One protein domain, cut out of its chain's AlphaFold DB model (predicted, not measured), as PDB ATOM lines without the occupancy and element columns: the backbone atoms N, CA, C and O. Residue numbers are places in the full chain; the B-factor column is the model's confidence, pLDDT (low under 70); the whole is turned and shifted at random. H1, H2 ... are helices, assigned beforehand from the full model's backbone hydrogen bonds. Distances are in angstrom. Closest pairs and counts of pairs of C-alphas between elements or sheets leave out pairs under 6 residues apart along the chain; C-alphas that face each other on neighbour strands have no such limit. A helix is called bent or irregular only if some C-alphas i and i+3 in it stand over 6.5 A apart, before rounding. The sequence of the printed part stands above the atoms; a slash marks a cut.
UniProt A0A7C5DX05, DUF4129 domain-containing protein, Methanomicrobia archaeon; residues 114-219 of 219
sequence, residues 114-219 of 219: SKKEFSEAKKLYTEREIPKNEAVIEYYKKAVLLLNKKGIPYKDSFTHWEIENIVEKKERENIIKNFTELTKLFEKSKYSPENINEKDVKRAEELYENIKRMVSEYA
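This is residues 114 to 219 of the 219 residues of the protein "DUF4129 domain-containing protein" of Methanomicrobia archaeon (UniProt A0A7C5DX05). The longest helix, H4, packs with H2 and H5 in a three-helix bundle, up and down, each helix running against the one before it in the chain. H1 folds back along H2 on the side away from H4, while short H3 lies at the far end of the model, in the loop between H2 and H4. The printed part has 106 residues, with five named helices in the order H1 to H5 and no named strand: all helix. It is compact, with a radius of gyration of the C-alphas of 14.2 A and spans of 44 by 29 by 18 A.

H4 holds residues 170 to 191 and is 31.9 A long, beginning at C-alpha 170 (326.864, 349.128, 383.394). H5, residues 198 to 217, is 29.0 A long and ends at C-alpha 217 (339.008, 345.093, 383.924). H2, residues 132 to 149, is 26.3 A long. H1, residues 114 to 127, is 20.4 A long and begins at C-alpha 114 (348.002, 342.449, 367.375). H3, residues 160 to 164, is 6.4 A long.

H4 and H5, a helical hairpin, touch at a shallow tilt of 30 degrees; their closest C-alphas, of Ile 175 and Ile 211, are 5.4 A apart. H2 is the hub. It touches H4, opposite ways at 36 degrees, only just steep, the closest C-alphas being Asn 133 and Ser 189, 4.8 A. It touches H5, the same way at a shallow 12 degrees, closest at C-alphas Val 136 and Val 201, 5.6 A. With residues 135 to 142 alone it touches H1, its hairpin partner, at a shallow 21 degrees, closest at C-alphas Tyr 125 and Ala 135, 6.6 A. H1 and H5 are near each other. H3 is close to H4 but not clearly touching, and apart from H2. Every O i to N i+4 pair is within hydrogen-bond range in H2, H3, H4 and H5; in H1 4 of 10 are, beside 5 of 11 O i to N i+3 pairs. H1 is irregular, but only just: C-alphas 122 and 125 are 6.51 A apart.

The C-alphas farthest apart, of Glu 129 and Asn 165, are 44.3 A apart. The printed part has no cut and no long link. Mean pLDDT of the printed part is 73.4, with residues 114 to 129, 152 to 171 and 218 to 219 under 70.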
ATOM      1  N   SER A 114     348.595 341.384 366.558       47.16
ATOM      2  CA  SER A 114     348.002 342.449 367.375       47.16
ATOM      3  C   SER A 114     348.999 343.091 368.353       47.16
ATOM      4  O   SER A 114     348.956 344.290 368.572       47.16
ATOM      5  N   LYS A 115     349.914 342.319 368.966       41.34
ATOM      6  CA  LYS A 115     350.779 342.833 370.051       41.34
ATOM      7  C   LYS A 115     351.793 343.895 369.597       41.34
ATOM      8  O   LYS A 115     352.071 344.790 370.389       41.34
ATOM      9  N   LYS A 116     352.311 343.812 368.365       40.56
ATOM     10  CA  LYS A 116     353.258 344.804 367.821       40.56
ATOM     11  C   LYS A 116     352.546 346.101 367.419       40.56
ATOM     12  O   LYS A 116     352.980 347.172 367.824       40.56
ATOM     13  N   GLU A 117     351.376 345.993 366.788       45.47
ATOM     14  CA  GLU A 117     350.558 347.146 366.373       45.47
ATOM     15  C   GLU A 117     350.080 348.008 367.566       45.47
ATOM     16  O   GLU A 117     349.900 349.218 367.437       45.47
ATOM     17  N   PHE A 118     349.904 347.429 368.767       46.41
ATOM     18  CA  PHE A 118     349.427 348.159 369.955       46.41
ATOM     19  C   PHE A 118     350.432 349.159 370.543       46.41
ATOM     20  O   PHE A 118     350.016 350.242 370.948       46.41
ATOM     21  N   SER A 119     351.720 348.807 370.606       46.69
ATOM     22  CA  SER A 119     352.763 349.680 371.172       46.69
ATOM     23  C   SER A 119     353.179 350.784 370.206       46.69
ATOM     24  O   SER A 119     353.663 351.823 370.653       46.69
ATOM     25  N   GLU A 120     353.017 350.559 368.903       49.00
ATOM     26  CA  GLU A 120     353.508 351.482 367.889       49.00
ATOM     27  C   GLU A 120     352.688 352.777 367.854       49.00
ATOM     28  O   GLU A 120     353.313 353.825 367.855       49.00
ATOM     29  N   ALA A 121     351.347 352.787 367.983       46.06
ATOM     30  CA  ALA A 121     350.631 354.085 367.882       46.06
ATOM     31  C   ALA A 121     350.865 355.079 369.007       46.06
ATOM     32  O   ALA A 121     350.849 356.279 368.755       46.06
ATOM     33  N   LYS A 122     351.129 354.595 370.226       48.03
ATOM     34  CA  LYS A 122     351.508 355.491 371.325       48.03
ATOM     35  C   LYS A 122     352.796 356.255 370.988       48.03
ATOM     36  O   LYS A 122     352.985 357.368 371.453       48.03
ATOM     37  N   LYS A 123     353.669 355.653 370.175       50.09
ATOM     38  CA  LYS A 123     354.861 356.302 369.626       50.09
ATOM     39  C   LYS A 123     354.587 357.012 368.297       50.09
ATOM     40  O   LYS A 123     355.196 358.033 368.035       50.09
ATOM     41  N   LEU A 124     353.664 356.525 367.468       52.09
ATOM     42  CA  LEU A 124     353.457 357.036 366.110       52.09
ATOM     43  C   LEU A 124     352.971 358.492 366.072       52.09
ATOM     44  O   LEU A 124     353.456 359.218 365.215       52.09
ATOM     45  N   TYR A 125     352.091 358.940 366.981       52.06
ATOM     46  CA  TYR A 125     351.688 360.359 367.006       52.06
ATOM     47  C   TYR A 125     352.776 361.271 367.585       52.06
ATOM     48  O   TYR A 125     352.990 362.378 367.105       52.06
ATOM     49  N   THR A 126     353.469 360.822 368.633       52.81
ATOM     50  CA  THR A 126     354.467 361.651 369.325       52.81
ATOM     51  C   THR A 126     355.803 361.715 368.574       52.81
ATOM     52  O   THR A 126     356.558 362.660 368.765       52.81
ATOM     53  N   GLU A 127     356.101 360.722 367.730       52.56
ATOM     54  CA  GLU A 127     357.435 360.491 367.157       52.56
ATOM     55  C   GLU A 127     357.452 360.538 365.608       52.56
ATOM     56  O   GLU A 127     358.533 360.523 365.023       52.56
ATOM     57  N   ARG A 128     356.297 360.617 364.915       49.69
ATOM     58  CA  ARG A 128     356.217 360.734 363.440       49.69
ATOM     59  C   ARG A 128     355.156 361.723 362.939       49.69
ATOM     60  O   ARG A 128     354.093 361.877 363.526       49.69
ATOM     61  N   GLU A 129     355.457 362.308 361.779       60.69
ATOM     62  CA  GLU A 129     354.675 363.233 360.934       60.69
ATOM     63  C   GLU A 129     353.357 362.636 360.380       60.69
ATOM     64  O   GLU A 129     353.042 362.769 359.197       60.69
ATOM     65  N   ILE A 130     352.580 361.914 361.187       71.44
ATOM     66  CA  ILE A 130     351.312 361.344 360.723       71.44
ATOM     67  C   ILE A 130     350.246 362.448 360.671       71.44
ATOM     68  O   ILE A 130     350.072 363.178 361.653       71.44
ATOM     69  N   PRO A 131     349.488 362.564 359.564       84.56
ATOM     70  CA  PRO A 131     348.347 363.464 359.484       84.56
ATOM     71  C   PRO A 131     347.351 363.224 360.626       84.56
ATOM     72  O   PRO A 131     347.024 362.087 360.965       84.56
ATOM     73  N   LYS A 132     346.831 364.305 361.216       88.00
ATOM     74  CA  LYS A 132     345.951 364.241 362.398       88.00
ATOM     75  C   LYS A 132     344.718 363.361 362.176       88.00
ATOM     76  O   LYS A 132     344.307 362.631 363.074       88.00
ATOM     77  N   ASN A 133     344.151 363.395 360.974       87.25
ATOM     78  CA  ASN A 133     343.041 362.531 360.577       87.25
ATOM     79  C   ASN A 133     343.429 361.043 360.608       87.25
ATOM     80  O   ASN A 133     342.674 360.233 361.138       87.25
ATOM     81  N   GLU A 134     344.615 360.683 360.115       88.75
ATOM     82  CA  GLU A 134     345.078 359.291 360.085       88.75
ATOM     83  C   GLU A 134     345.321 358.754 361.504       88.75
ATOM     84  O   GLU A 134     344.959 357.617 361.804       88.75
ATOM     85  N   ALA A 135     345.822 359.596 362.416       87.94
ATOM     86  CA  ALA A 135     345.972 359.235 363.826       87.94
ATOM     87  C   ALA A 135     344.621 358.870 364.476       87.94
ATOM     88  O   ALA A 135     344.505 357.838 365.141       87.94
ATOM     89  N   VAL A 136     343.569 359.667 364.238       87.12
ATOM     90  CA  VAL A 136     342.204 359.371 364.725       87.12
ATOM     91  C   VAL A 136     341.682 358.048 364.150       87.12
ATOM     92  O   VAL A 136     341.149 357.215 364.891       87.12
ATOM     93  N   ILE A 137     341.876 357.820 362.846       85.81
ATOM     94  CA  ILE A 137     341.488 356.573 362.171       85.81
ATOM     95  C   ILE A 137     342.190 355.366 362.801       85.81
ATOM     96  O   ILE A 137     341.580 354.304 362.974       85.81
ATOM     97  N   GLU A 138     343.464 355.506 363.160       86.31
ATOM     98  CA  GLU A 138     344.234 354.430 363.767       86.31
ATOM     99  C   GLU A 138     343.707 354.055 365.162       86.31
ATOM    100  O   GLU A 138     343.510 352.867 365.443       86.31
ATOM    101  N   TYR A 139     343.394 355.038 366.015       86.31
ATOM    102  CA  TYR A 139     342.776 354.781 367.324       86.31
ATOM    103  C   TYR A 139     341.429 354.056 367.195       86.31
ATOM    104  O   TYR A 139     341.175 353.092 367.926       86.31
ATOM    105  N   TYR A 140     340.598 354.439 366.221       86.25
ATOM    106  CA  TYR A 140     339.342 353.743 365.933       86.25
ATOM    107  C   TYR A 140     339.565 352.281 365.513       86.25
ATOM    108  O   TYR A 140     338.991 351.368 366.115       86.25
ATOM    109  N   LYS A 141     340.455 352.025 364.540       83.75
ATOM    110  CA  LYS A 141     340.796 350.658 364.090       83.75
ATOM    111  C   LYS A 141     341.253 349.783 365.263       83.75
ATOM    112  O   LYS A 141     340.847 348.625 365.378       83.75
ATOM    113  N   LYS A 142     342.051 350.342 366.175       83.94
ATOM    114  CA  LYS A 142     342.520 349.646 367.384       83.94
ATOM    115  C   LYS A 142     341.390 349.298 368.339       83.94
ATOM    116  O   LYS A 142     341.358 348.175 368.845       83.94
ATOM    117  N   ALA A 143     340.465 350.226 368.568       85.88
ATOM    118  CA  ALA A 143     339.296 349.980 369.401       85.88
ATOM    119  C   ALA A 143     338.429 348.848 368.821       85.88
ATOM    120  O   ALA A 143     338.080 347.918 369.549       85.88
ATOM    121  N   VAL A 144     338.177 348.851 367.505       81.38
ATOM    122  CA  VAL A 144     337.438 347.777 366.810       81.38
ATOM    123  C   VAL A 144     338.119 346.422 367.005       81.38
ATOM    124  O   VAL A 144     337.479 345.448 367.403       81.38
ATOM    125  N   LEU A 145     339.433 346.344 366.765       82.69
ATOM    126  CA  LEU A 145     340.201 345.108 366.932       82.69
ATOM    127  C   LEU A 145     340.157 344.593 368.376       82.69
ATOM    128  O   LEU A 145     340.028 343.387 368.606       82.69
ATOM    129  N   LEU A 146     340.253 345.500 369.349       82.56
ATOM    130  CA  LEU A 146     340.197 345.167 370.765       82.56
ATOM    131  C   LEU A 146     338.826 344.598 371.165       82.56
ATOM    132  O   LEU A 146     338.778 343.545 371.807       82.56
ATOM    133  N   LEU A 147     337.733 345.257 370.773       80.19
ATOM    134  CA  LEU A 147     336.366 344.822 371.083       80.19
ATOM    135  C   LEU A 147     336.026 343.492 370.399       80.19
ATOM    136  O   LEU A 147     335.544 342.565 371.057       80.19
ATOM    137  N   ASN A 148     336.408 343.336 369.127       73.56
ATOM    138  CA  ASN A 148     336.248 342.081 368.389       73.56
ATOM    139  C   ASN A 148     336.986 340.921 369.066       73.56
ATOM    140  O   ASN A 148     336.438 339.828 369.221       73.56
ATOM    141  N   LYS A 149     338.220 341.146 369.536       74.00
ATOM    142  CA  LYS A 149     338.996 340.128 370.266       74.00
ATOM    143  C   LYS A 149     338.305 339.677 371.557       74.00
ATOM    144  O   LYS A 149     338.532 338.557 372.013       74.00
ATOM    145  N   LYS A 150     337.489 340.546 372.147       75.31
ATOM    146  CA  LYS A 150     336.785 340.321 373.414       75.31
ATOM    147  C   LYS A 150     335.376 339.772 373.228       75.31
ATOM    148  O   LYS A 150     334.723 339.475 374.221       75.31
ATOM    149  N   GLY A 151     334.942 339.575 371.982       70.69
ATOM    150  CA  GLY A 151     333.614 339.055 371.676       70.69
ATOM    151  C   GLY A 151     332.502 340.073 371.920       70.69
ATOM    152  O   GLY A 151     331.372 339.667 372.165       70.69
ATOM    153  N   ILE A 152     332.815 341.372 371.875       67.19
ATOM    154  CA  ILE A 152     331.818 342.445 371.849       67.19
ATOM    155  C   ILE A 152     331.617 342.791 370.368       67.19
ATOM    156  O   ILE A 152     332.447 343.519 369.815       67.19
ATOM    157  N   PRO A 153     330.610 342.211 369.684       55.66
ATOM    158  CA  PRO A 153     330.393 342.484 368.272       55.66
ATOM    159  C   PRO A 153     329.945 343.933 368.112       55.66
ATOM    160  O   PRO A 153     328.978 344.367 368.734       55.66
ATOM    161  N   TYR A 154     330.655 344.679 367.275       52.50
ATOM    162  CA  TYR A 154     330.218 346.002 366.861       52.50
ATOM    163  C   TYR A 154     329.064 345.881 365.854       52.50
ATOM    164  O   TYR A 154     329.154 345.111 364.896       52.50
ATOM    165  N   LYS A 155     327.993 346.649 366.067       50.28
ATOM    166  CA  LYS A 155     326.933 346.915 365.089       50.28
ATOM    167  C   LYS A 155     326.653 348.417 365.103       50.28
ATOM    168  O   LYS A 155     326.506 348.983 366.184       50.28
ATOM    169  N   ASP A 156     326.553 349.027 363.920       40.41
ATOM    170  CA  ASP A 156     326.296 350.470 363.742       40.41
ATOM    171  C   ASP A 156     324.969 350.930 364.375       40.41
ATOM    172  O   ASP A 156     324.809 352.093 364.731       40.41
ATOM    173  N   SER A 157     324.023 350.011 364.566       43.84
ATOM    174  CA  SER A 157     322.730 350.272 365.188       43.84
ATOM    175  C   SER A 157     322.440 349.212 366.245       43.84
ATOM    176  O   SER A 157     321.794 348.203 365.968       43.84
ATOM    177  N   PHE A 158     322.931 349.419 367.461       48.66
ATOM    178  CA  PHE A 158     322.310 348.770 368.607       48.66
ATOM    179  C   PHE A 158     321.073 349.578 368.998       48.66
ATOM    180  O   PHE A 158     321.174 350.752 369.352       48.66
ATOM    181  N   THR A 159     319.898 348.961 368.929       51.44
ATOM    182  CA  THR A 159     318.690 349.536 369.528       51.44
ATOM    183  C   THR A 159     318.790 349.501 371.057       51.44
ATOM    184  O   THR A 159     319.466 348.641 371.623       51.44
ATOM    185  N   HIS A 160     318.115 350.428 371.748       41.78
ATOM    186  CA  HIS A 160     318.127 350.518 373.220       41.78
ATOM    187  C   HIS A 160     317.772 349.166 373.886       41.78
ATOM    188  O   HIS A 160     318.434 348.742 374.829       41.78
ATOM    189  N   TRP A 161     316.830 348.429 373.289       48.09
ATOM    190  CA  TRP A 161     316.386 347.095 373.712       48.09
ATOM    191  C   TRP A 161     317.383 345.961 373.405       48.09
ATOM    192  O   TRP A 161     317.486 344.997 374.165       48.09
ATOM    193  N   GLU A 162     318.146 346.049 372.308       51.62
ATOM    194  CA  GLU A 162     319.232 345.096 372.015       51.62
ATOM    195  C   GLU A 162     320.411 345.275 372.978       51.62
ATOM    196  O   GLU A 162     321.103 344.304 373.279       51.62
ATOM    197  N   ILE A 163     320.621 346.495 373.487       47.62
ATOM    198  CA  ILE A 163     321.572 346.758 374.571       47.62
ATOM    199  C   ILE A 163     321.043 346.158 375.879       47.62
ATOM    200  O   ILE A 163     321.779 345.419 376.524       47.62
ATOM    201  N   GLU A 164     319.776 346.373 376.242       44.94
ATOM    202  CA  GLU A 164     319.190 345.820 377.478       44.94
ATOM    203  C   GLU A 164     319.216 344.285 377.540       44.94
ATOM    204  O   GLU A 164     319.619 343.727 378.557       44.94
ATOM    205  N   ASN A 165     318.908 343.580 376.444       49.03
ATOM    206  CA  ASN A 165     318.965 342.108 376.404       49.03
ATOM    207  C   ASN A 165     320.394 341.528 376.458       49.03
ATOM    208  O   ASN A 165     320.572 340.327 376.667       49.03
ATOM    209  N   ILE A 166     321.421 342.357 376.249       51.31
ATOM    210  CA  ILE A 166     322.842 341.977 376.326       51.31
ATOM    211  C   ILE A 166     323.465 342.410 377.670       51.31
ATOM    212  O   ILE A 166     324.544 341.927 378.043       51.31
ATOM    213  N   VAL A 167     322.817 343.315 378.407       42.53
ATOM    214  CA  VAL A 167     323.379 343.980 379.585       42.53
ATOM    215  C   VAL A 167     322.853 343.347 380.871       42.53
ATOM    216  O   VAL A 167     321.940 343.827 381.527       42.53
ATOM    217  N   GLU A 168     323.592 342.345 381.335       50.94
ATOM    218  CA  GLU A 168     324.159 342.492 382.672       50.94
ATOM    219  C   GLU A 168     325.455 343.323 382.546       50.94
ATOM    220  O   GLU A 168     326.319 343.012 381.719       50.94
ATOM    221  N   LYS A 169     325.582 344.361 383.390       56.88
ATOM    222  CA  LYS A 169     326.726 345.281 383.625       56.88
ATOM    223  C   LYS A 169     326.759 346.629 382.876       56.88
ATOM    224  O   LYS A 169     327.171 346.722 381.720       56.88
ATOM    225  N   LYS A 170     326.548 347.701 383.661       59.69
ATOM    226  CA  LYS A 170     326.864 349.128 383.394       59.69
ATOM    227  C   LYS A 170     328.234 349.381 382.741       59.69
ATOM    228  O   LYS A 170     328.415 350.349 382.010       59.69
ATOM    229  N   GLU A 171     329.219 348.520 382.990       66.31
ATOM    230  CA  GLU A 171     330.562 348.611 382.394       66.31
ATOM    231  C   GLU A 171     330.518 348.527 380.858       66.31
ATOM    232  O   GLU A 171     331.258 349.232 380.172       66.31
ATOM    233  N   ARG A 172     329.605 347.716 380.304       71.38
ATOM    234  CA  ARG A 172     329.434 347.562 378.854       71.38
ATOM    235  C   ARG A 172     328.847 348.819 378.215       71.38
ATOM    236  O   ARG A 172     329.283 349.212 377.138       71.38
ATOM    237  N   GLU A 173     327.909 349.468 378.897       74.81
ATOM    238  CA  GLU A 173     327.295 350.722 378.451       74.81
ATOM    239  C   GLU A 173     328.346 351.833 378.309       74.81
ATOM    240  O   GLU A 173     328.415 352.504 377.281       74.81
ATOM    241  N   ASN A 174     329.245 351.964 379.291       82.81
ATOM    242  CA  ASN A 174     330.338 352.937 379.232       82.81
ATOM    243  C   ASN A 174     331.336 352.637 378.104       82.81
ATOM    244  O   ASN A 174     331.801 353.568 377.440       82.81
ATOM    245  N   ILE A 175     331.648 351.360 377.847       84.50
ATOM    246  CA  ILE A 175     332.473 350.954 376.698       84.50
ATOM    247  C   ILE A 175     331.805 351.384 375.388       84.50
ATOM    248  O   ILE A 175     332.459 352.017 374.558       84.50
ATOM    249  N   ILE A 176     330.512 351.090 375.224       82.19
ATOM    250  CA  ILE A 176     329.742 351.459 374.030       82.19
ATOM    251  C   ILE A 176     329.722 352.979 373.862       82.19
ATOM    252  O   ILE A 176     330.009 353.467 372.777       82.19
ATOM    253  N   LYS A 177     329.476 353.745 374.930       86.00
ATOM    254  CA  LYS A 177     329.451 355.213 374.884       86.00
ATOM    255  C   LYS A 177     330.774 355.812 374.402       86.00
ATOM    256  O   LYS A 177     330.767 356.644 373.497       86.00
ATOM    257  N   ASN A 178     331.900 355.378 374.979       89.44
ATOM    258  CA  ASN A 178     333.225 355.845 374.554       89.44
ATOM    259  C   ASN A 178     333.517 355.436 373.105       89.44
ATOM    260  O   ASN A 178     334.077 356.220 372.341       89.44
ATOM    261  N   PHE A 179     333.113 354.226 372.712       89.00
ATOM    262  CA  PHE A 179     333.289 353.749 371.346       89.00
ATOM    263  C   PHE A 179     332.465 354.567 370.344       89.00
ATOM    264  O   PHE A 179     333.004 354.991 369.331       89.00
ATOM    265  N   THR A 180     331.203 354.873 370.647       87.25
ATOM    266  CA  THR A 180     330.344 355.725 369.812       87.25
ATOM    267  C   THR A 180     330.935 357.121 369.625       87.25
ATOM    268  O   THR A 180     330.906 357.665 368.524       87.25
ATOM    269  N   GLU A 181     331.489 357.719 370.682       91.44
ATOM    270  CA  GLU A 181     332.161 359.018 370.574       91.44
ATOM    271  C   GLU A 181     333.419 358.936 369.693       91.44
ATOM    272  O   GLU A 181     333.645 359.808 368.854       91.44
ATOM    273  N   LEU A 182     334.187 357.848 369.806       91.12
ATOM    274  CA  LEU A 182     335.347 357.593 368.950       91.12
ATOM    275  C   LEU A 182     334.938 357.380 367.483       91.12
ATOM    276  O   LEU A 182     335.615 357.885 366.589       91.12
ATOM    277  N   THR A 183     333.814 356.705 367.220       88.31
ATOM    278  CA  THR A 183     333.248 356.555 365.869       88.31
ATOM    279  C   THR A 183     332.904 357.909 365.254       88.31
ATOM    280  O   THR A 183     333.228 358.142 364.094       88.31
ATOM    281  N   LYS A 184     332.334 358.849 366.022       90.94
ATOM    282  CA  LYS A 184     332.045 360.206 365.521       90.94
ATOM    283  C   LYS A 184     333.314 360.946 365.095       90.94
ATOM    284  O   LYS A 184     333.322 361.616 364.064       90.94
ATOM    285  N   LEU A 185     334.398 360.815 365.863       92.25
ATOM    286  CA  LEU A 185     335.698 361.383 365.488       92.25
ATOM    287  C   LEU A 185     336.275 360.697 364.246       92.25
ATOM    288  O   LEU A 185     336.806 361.377 363.369       92.25
ATOM    289  N   PHE A 186     336.123 359.377 364.134       91.69
ATOM    290  CA  PHE A 186     336.500 358.627 362.937       91.69
ATOM    291  C   PHE A 186     335.733 359.102 361.695       91.69
ATOM    292  O   PHE A 186     336.351 359.399 360.675       91.69
ATOM    293  N   GLU A 187     334.412 359.241 361.772       89.75
ATOM    294  CA  GLU A 187     333.592 359.743 360.667       89.75
ATOM    295  C   GLU A 187     334.013 361.153 360.262       89.75
ATOM    296  O   GLU A 187     334.277 361.397 359.085       89.75
ATOM    297  N   LYS A 188     334.184 362.052 361.240       90.88
ATOM    298  CA  LYS A 188     334.720 363.396 361.003       90.88
ATOM    299  C   LYS A 188     336.081 363.332 360.302       90.88
ATOM    300  O   LYS A 188     336.296 364.047 359.335       90.88
ATOM    301  N   SER A 189     336.977 362.440 360.727       90.19
ATOM    302  CA  SER A 189     338.312 362.298 360.126       90.19
ATOM    303  C   SER A 189     338.300 361.715 358.713       90.19
ATOM    304  O   SER A 189     339.205 361.996 357.929       90.19
ATOM    305  N   LYS A 190     337.274 360.925 358.376       84.38
ATOM    306  CA  LYS A 190     337.109 360.288 357.068       84.38
ATOM    307  C   LYS A 190     336.430 361.211 356.056       84.38
ATOM    308  O   LYS A 190     336.822 361.218 354.895       84.38
ATOM    309  N   TYR A 191     335.407 361.946 356.486       87.81
ATOM    310  CA  TYR A 191     334.568 362.764 355.603       87.81
ATOM    311  C   TYR A 191     334.927 364.253 355.621       87.81
ATOM    312  O   TYR A 191     334.543 364.979 354.710       87.81
ATOM    313  N   SER A 192     335.655 364.714 356.638       92.75
ATOM    314  CA  SER A 192     336.077 366.111 356.793       92.75
ATOM    315  C   SER A 192     337.483 366.200 357.411       92.75
ATOM    316  O   SER A 192     337.650 366.751 358.508       92.75
ATOM    317  N   PRO A 193     338.510 365.607 356.767       88.31
ATOM    318  CA  PRO A 193     339.864 365.514 357.317       88.31
ATOM    319  C   PRO A 193     340.487 366.881 357.647       88.31
ATOM    320  O   PRO A 193     341.216 366.997 358.630       88.31
ATOM    321  N   GLU A 194     340.161 367.924 356.882       88.25
ATOM    322  CA  GLU A 194     340.592 369.311 357.097       88.25
ATOM    323  C   GLU A 194     340.084 369.921 358.413       88.25
ATOM    324  O   GLU A 194     340.684 370.854 358.942       88.25
ATOM    325  N   ASN A 195     339.008 369.367 358.977       89.88
ATOM    326  CA  ASN A 195     338.387 369.834 360.213       89.88
ATOM    327  C   ASN A 195     338.918 369.124 361.472       89.88
ATOM    328  O   ASN A 195     338.403 369.359 362.574       89.88
ATOM    329  N   ILE A 196     339.923 368.251 361.334       92.00
ATOM    330  CA  ILE A 196     340.550 367.540 362.454       92.00
ATOM    331  C   ILE A 196     341.683 368.367 363.055       92.00
ATOM    332  O   ILE A 196     342.668 368.705 362.401       92.00
ATOM    333  N   ASN A 197     341.564 368.645 364.351       91.81
ATOM    334  CA  ASN A 197     342.559 369.401 365.102       91.81
ATOM    335  C   ASN A 197     343.280 368.537 366.157       91.81
ATOM    336  O   ASN A 197     342.979 367.367 366.367       91.81
ATOM    337  N   GLU A 198     344.252 369.140 366.845       87.69
ATOM    338  CA  GLU A 198     345.032 368.488 367.911       87.69
ATOM    339  C   GLU A 198     344.151 367.933 369.046       87.69
ATOM    340  O   GLU A 198     344.453 366.898 369.636       87.69
ATOM    341  N   LYS A 199     343.058 368.636 369.374       90.81
ATOM    342  CA  LYS A 199     342.142 368.246 370.451       90.81
ATOM    343  C   LYS A 199     341.357 367.000 370.065       90.81
ATOM    344  O   LYS A 199     341.165 366.145 370.919       90.81
ATOM    345  N   ASP A 200     340.964 366.880 368.799       92.25
ATOM    346  CA  ASP A 200     340.287 365.689 368.280       92.25
ATOM    347  C   ASP A 200     341.196 364.454 368.380       92.25
ATOM    348  O   ASP A 200     340.743 363.394 368.807       92.25
ATOM    349  N   VAL A 201     342.494 364.598 368.072       90.44
ATOM    350  CA  VAL A 201     343.471 363.503 368.215       90.44
ATOM    351  C   VAL A 201     343.628 363.092 369.677       90.44
ATOM    352  O   VAL A 201     343.491 361.913 370.001       90.44
ATOM    353  N   LYS A 202     343.844 364.060 370.579       88.56
ATOM    354  CA  LYS A 202     343.946 363.786 372.022       88.56
ATOM    355  C   LYS A 202     342.676 363.144 372.570       88.56
ATOM    356  O   LYS A 202     342.748 362.241 373.398       88.56
ATOM    357  N   ARG A 203     341.510 363.582 372.091       93.69
ATOM    358  CA  ARG A 203     340.225 363.007 372.489       93.69
ATOM    359  C   ARG A 203     340.080 361.571 371.992       93.69
ATOM    360  O   ARG A 203     339.640 360.719 372.755       93.69
ATOM    361  N   ALA A 204     340.479 361.285 370.753       91.88
ATOM    362  CA  ALA A 204     340.468 359.927 370.212       91.88
ATOM    363  C   ALA A 204     341.386 358.984 371.010       91.88
ATOM    364  O   ALA A 204     340.990 357.857 371.320       91.88
ATOM    365  N   GLU A 205     342.573 359.458 371.398       92.38
ATOM    366  CA  GLU A 205     343.497 358.723 372.266       92.38
ATOM    367  C   GLU A 205     342.876 358.422 373.638       92.38
ATOM    368  O   GLU A 205     342.875 357.271 374.082       92.38
ATOM    369  N   GLU A 206     342.307 359.437 374.292       93.19
ATOM    370  CA  GLU A 206     341.666 359.306 375.604       93.19
ATOM    371  C   GLU A 206     340.515 358.288 375.570       93.19
ATOM    372  O   GLU A 206     340.432 357.398 376.421       93.19
ATOM    373  N   LEU A 207     339.648 358.380 374.556       93.38
ATOM    374  CA  LEU A 207     338.531 357.457 374.359       93.38
ATOM    375  C   LEU A 207     339.027 356.023 374.154       93.38
ATOM    376  O   LEU A 207     338.503 355.095 374.775       93.38
ATOM    377  N   TYR A 208     340.064 355.829 373.336       91.69
ATOM    378  CA  TYR A 208     340.672 354.518 373.129       91.69
ATOM    379  C   TYR A 208     341.271 353.936 374.420       91.69
ATOM    380  O   TYR A 208     341.009 352.775 374.745       91.69
ATOM    381  N   GLU A 209     342.039 354.714 375.188       90.88
ATOM    382  CA  GLU A 209     342.627 354.233 376.444       90.88
ATOM    383  C   GLU A 209     341.553 353.945 377.508       90.88
ATOM    384  O   GLU A 209     341.661 352.954 378.236       90.88
ATOM    385  N   ASN A 210     340.459 354.714 377.541       91.00
ATOM    386  CA  ASN A 210     339.297 354.417 378.381       91.00
ATOM    387  C   ASN A 210     338.639 353.085 378.002       91.00
ATOM    388  O   ASN A 210     338.411 352.246 378.878       91.00
ATOM    389  N   ILE A 211     338.383 352.852 376.708       88.69
ATOM    390  CA  ILE A 211     337.854 351.572 376.205       88.69
ATOM    391  C   ILE A 211     338.781 350.431 376.618       88.69
ATOM    392  O   ILE A 211     338.334 349.427 377.170       88.69
ATOM    393  N   LYS A 212     340.085 350.593 376.402       87.88
ATOM    394  CA  LYS A 212     341.102 349.594 376.728       87.88
ATOM    395  C   LYS A 212     341.150 349.249 378.209       87.88
ATOM    396  O   LYS A 212     341.196 348.062 378.535       87.88
ATOM    397  N   ARG A 213     341.101 350.251 379.087       87.06
ATOM    398  CA  ARG A 213     341.066 350.073 380.542       87.06
ATOM    399  C   ARG A 213     339.830 349.284 380.974       87.06
ATOM    400  O   ARG A 213     339.984 348.202 381.536       87.06
ATOM    401  N   MET A 214     338.633 349.723 380.583       85.00
ATOM    402  CA  MET A 214     337.377 349.036 380.928       85.00
ATOM    403  C   MET A 214     337.329 347.595 380.392       85.00
ATOM    404  O   MET A 214     336.920 346.660 381.076       85.00
ATOM    405  N   VAL A 215     337.819 347.378 379.171       81.56
ATOM    406  CA  VAL A 215     337.892 346.046 378.550       81.56
ATOM    407  C   VAL A 215     338.941 345.141 379.213       81.56
ATOM    408  O   VAL A 215     338.854 343.908 379.117       81.56
ATOM    409  N   SER A 216     339.970 345.715 379.842       80.06
ATOM    410  CA  SER A 216     340.971 344.964 380.607       80.06
ATOM    411  C   SER A 216     340.452 344.538 381.978       80.06
ATOM    412  O   SER A 216     340.715 343.408 382.372       80.06
ATOM    413  N   GLU A 217     339.649 345.378 382.632       73.31
ATOM    414  CA  GLU A 217     339.008 345.093 383.924       73.31
ATOM    415  C   GLU A 217     337.936 343.991 383.811       73.31
ATOM    416  O   GLU A 217     337.725 343.223 384.743       73.31
ATOM    417  N   TYR A 218     337.311 343.846 382.638       60.91
ATOM    418  CA  TYR A 218     336.320 342.799 382.353       60.91
ATOM    419  C   TYR A 218     336.928 341.404 382.042       60.91
ATOM    420  O   TYR A 218     336.193 340.445 381.809       60.91
ATOM    421  N   ALA A 219     338.259 341.282 381.924       50.44
ATOM    422  CA  ALA A 219     338.953 340.164 381.260       50.44
ATOM    423  C   ALA A 219     339.318 338.974 382.148       50.44
ATOM    424  O   ALA A 219     339.299 337.848 381.585       50.44
TER     425      ALA A 219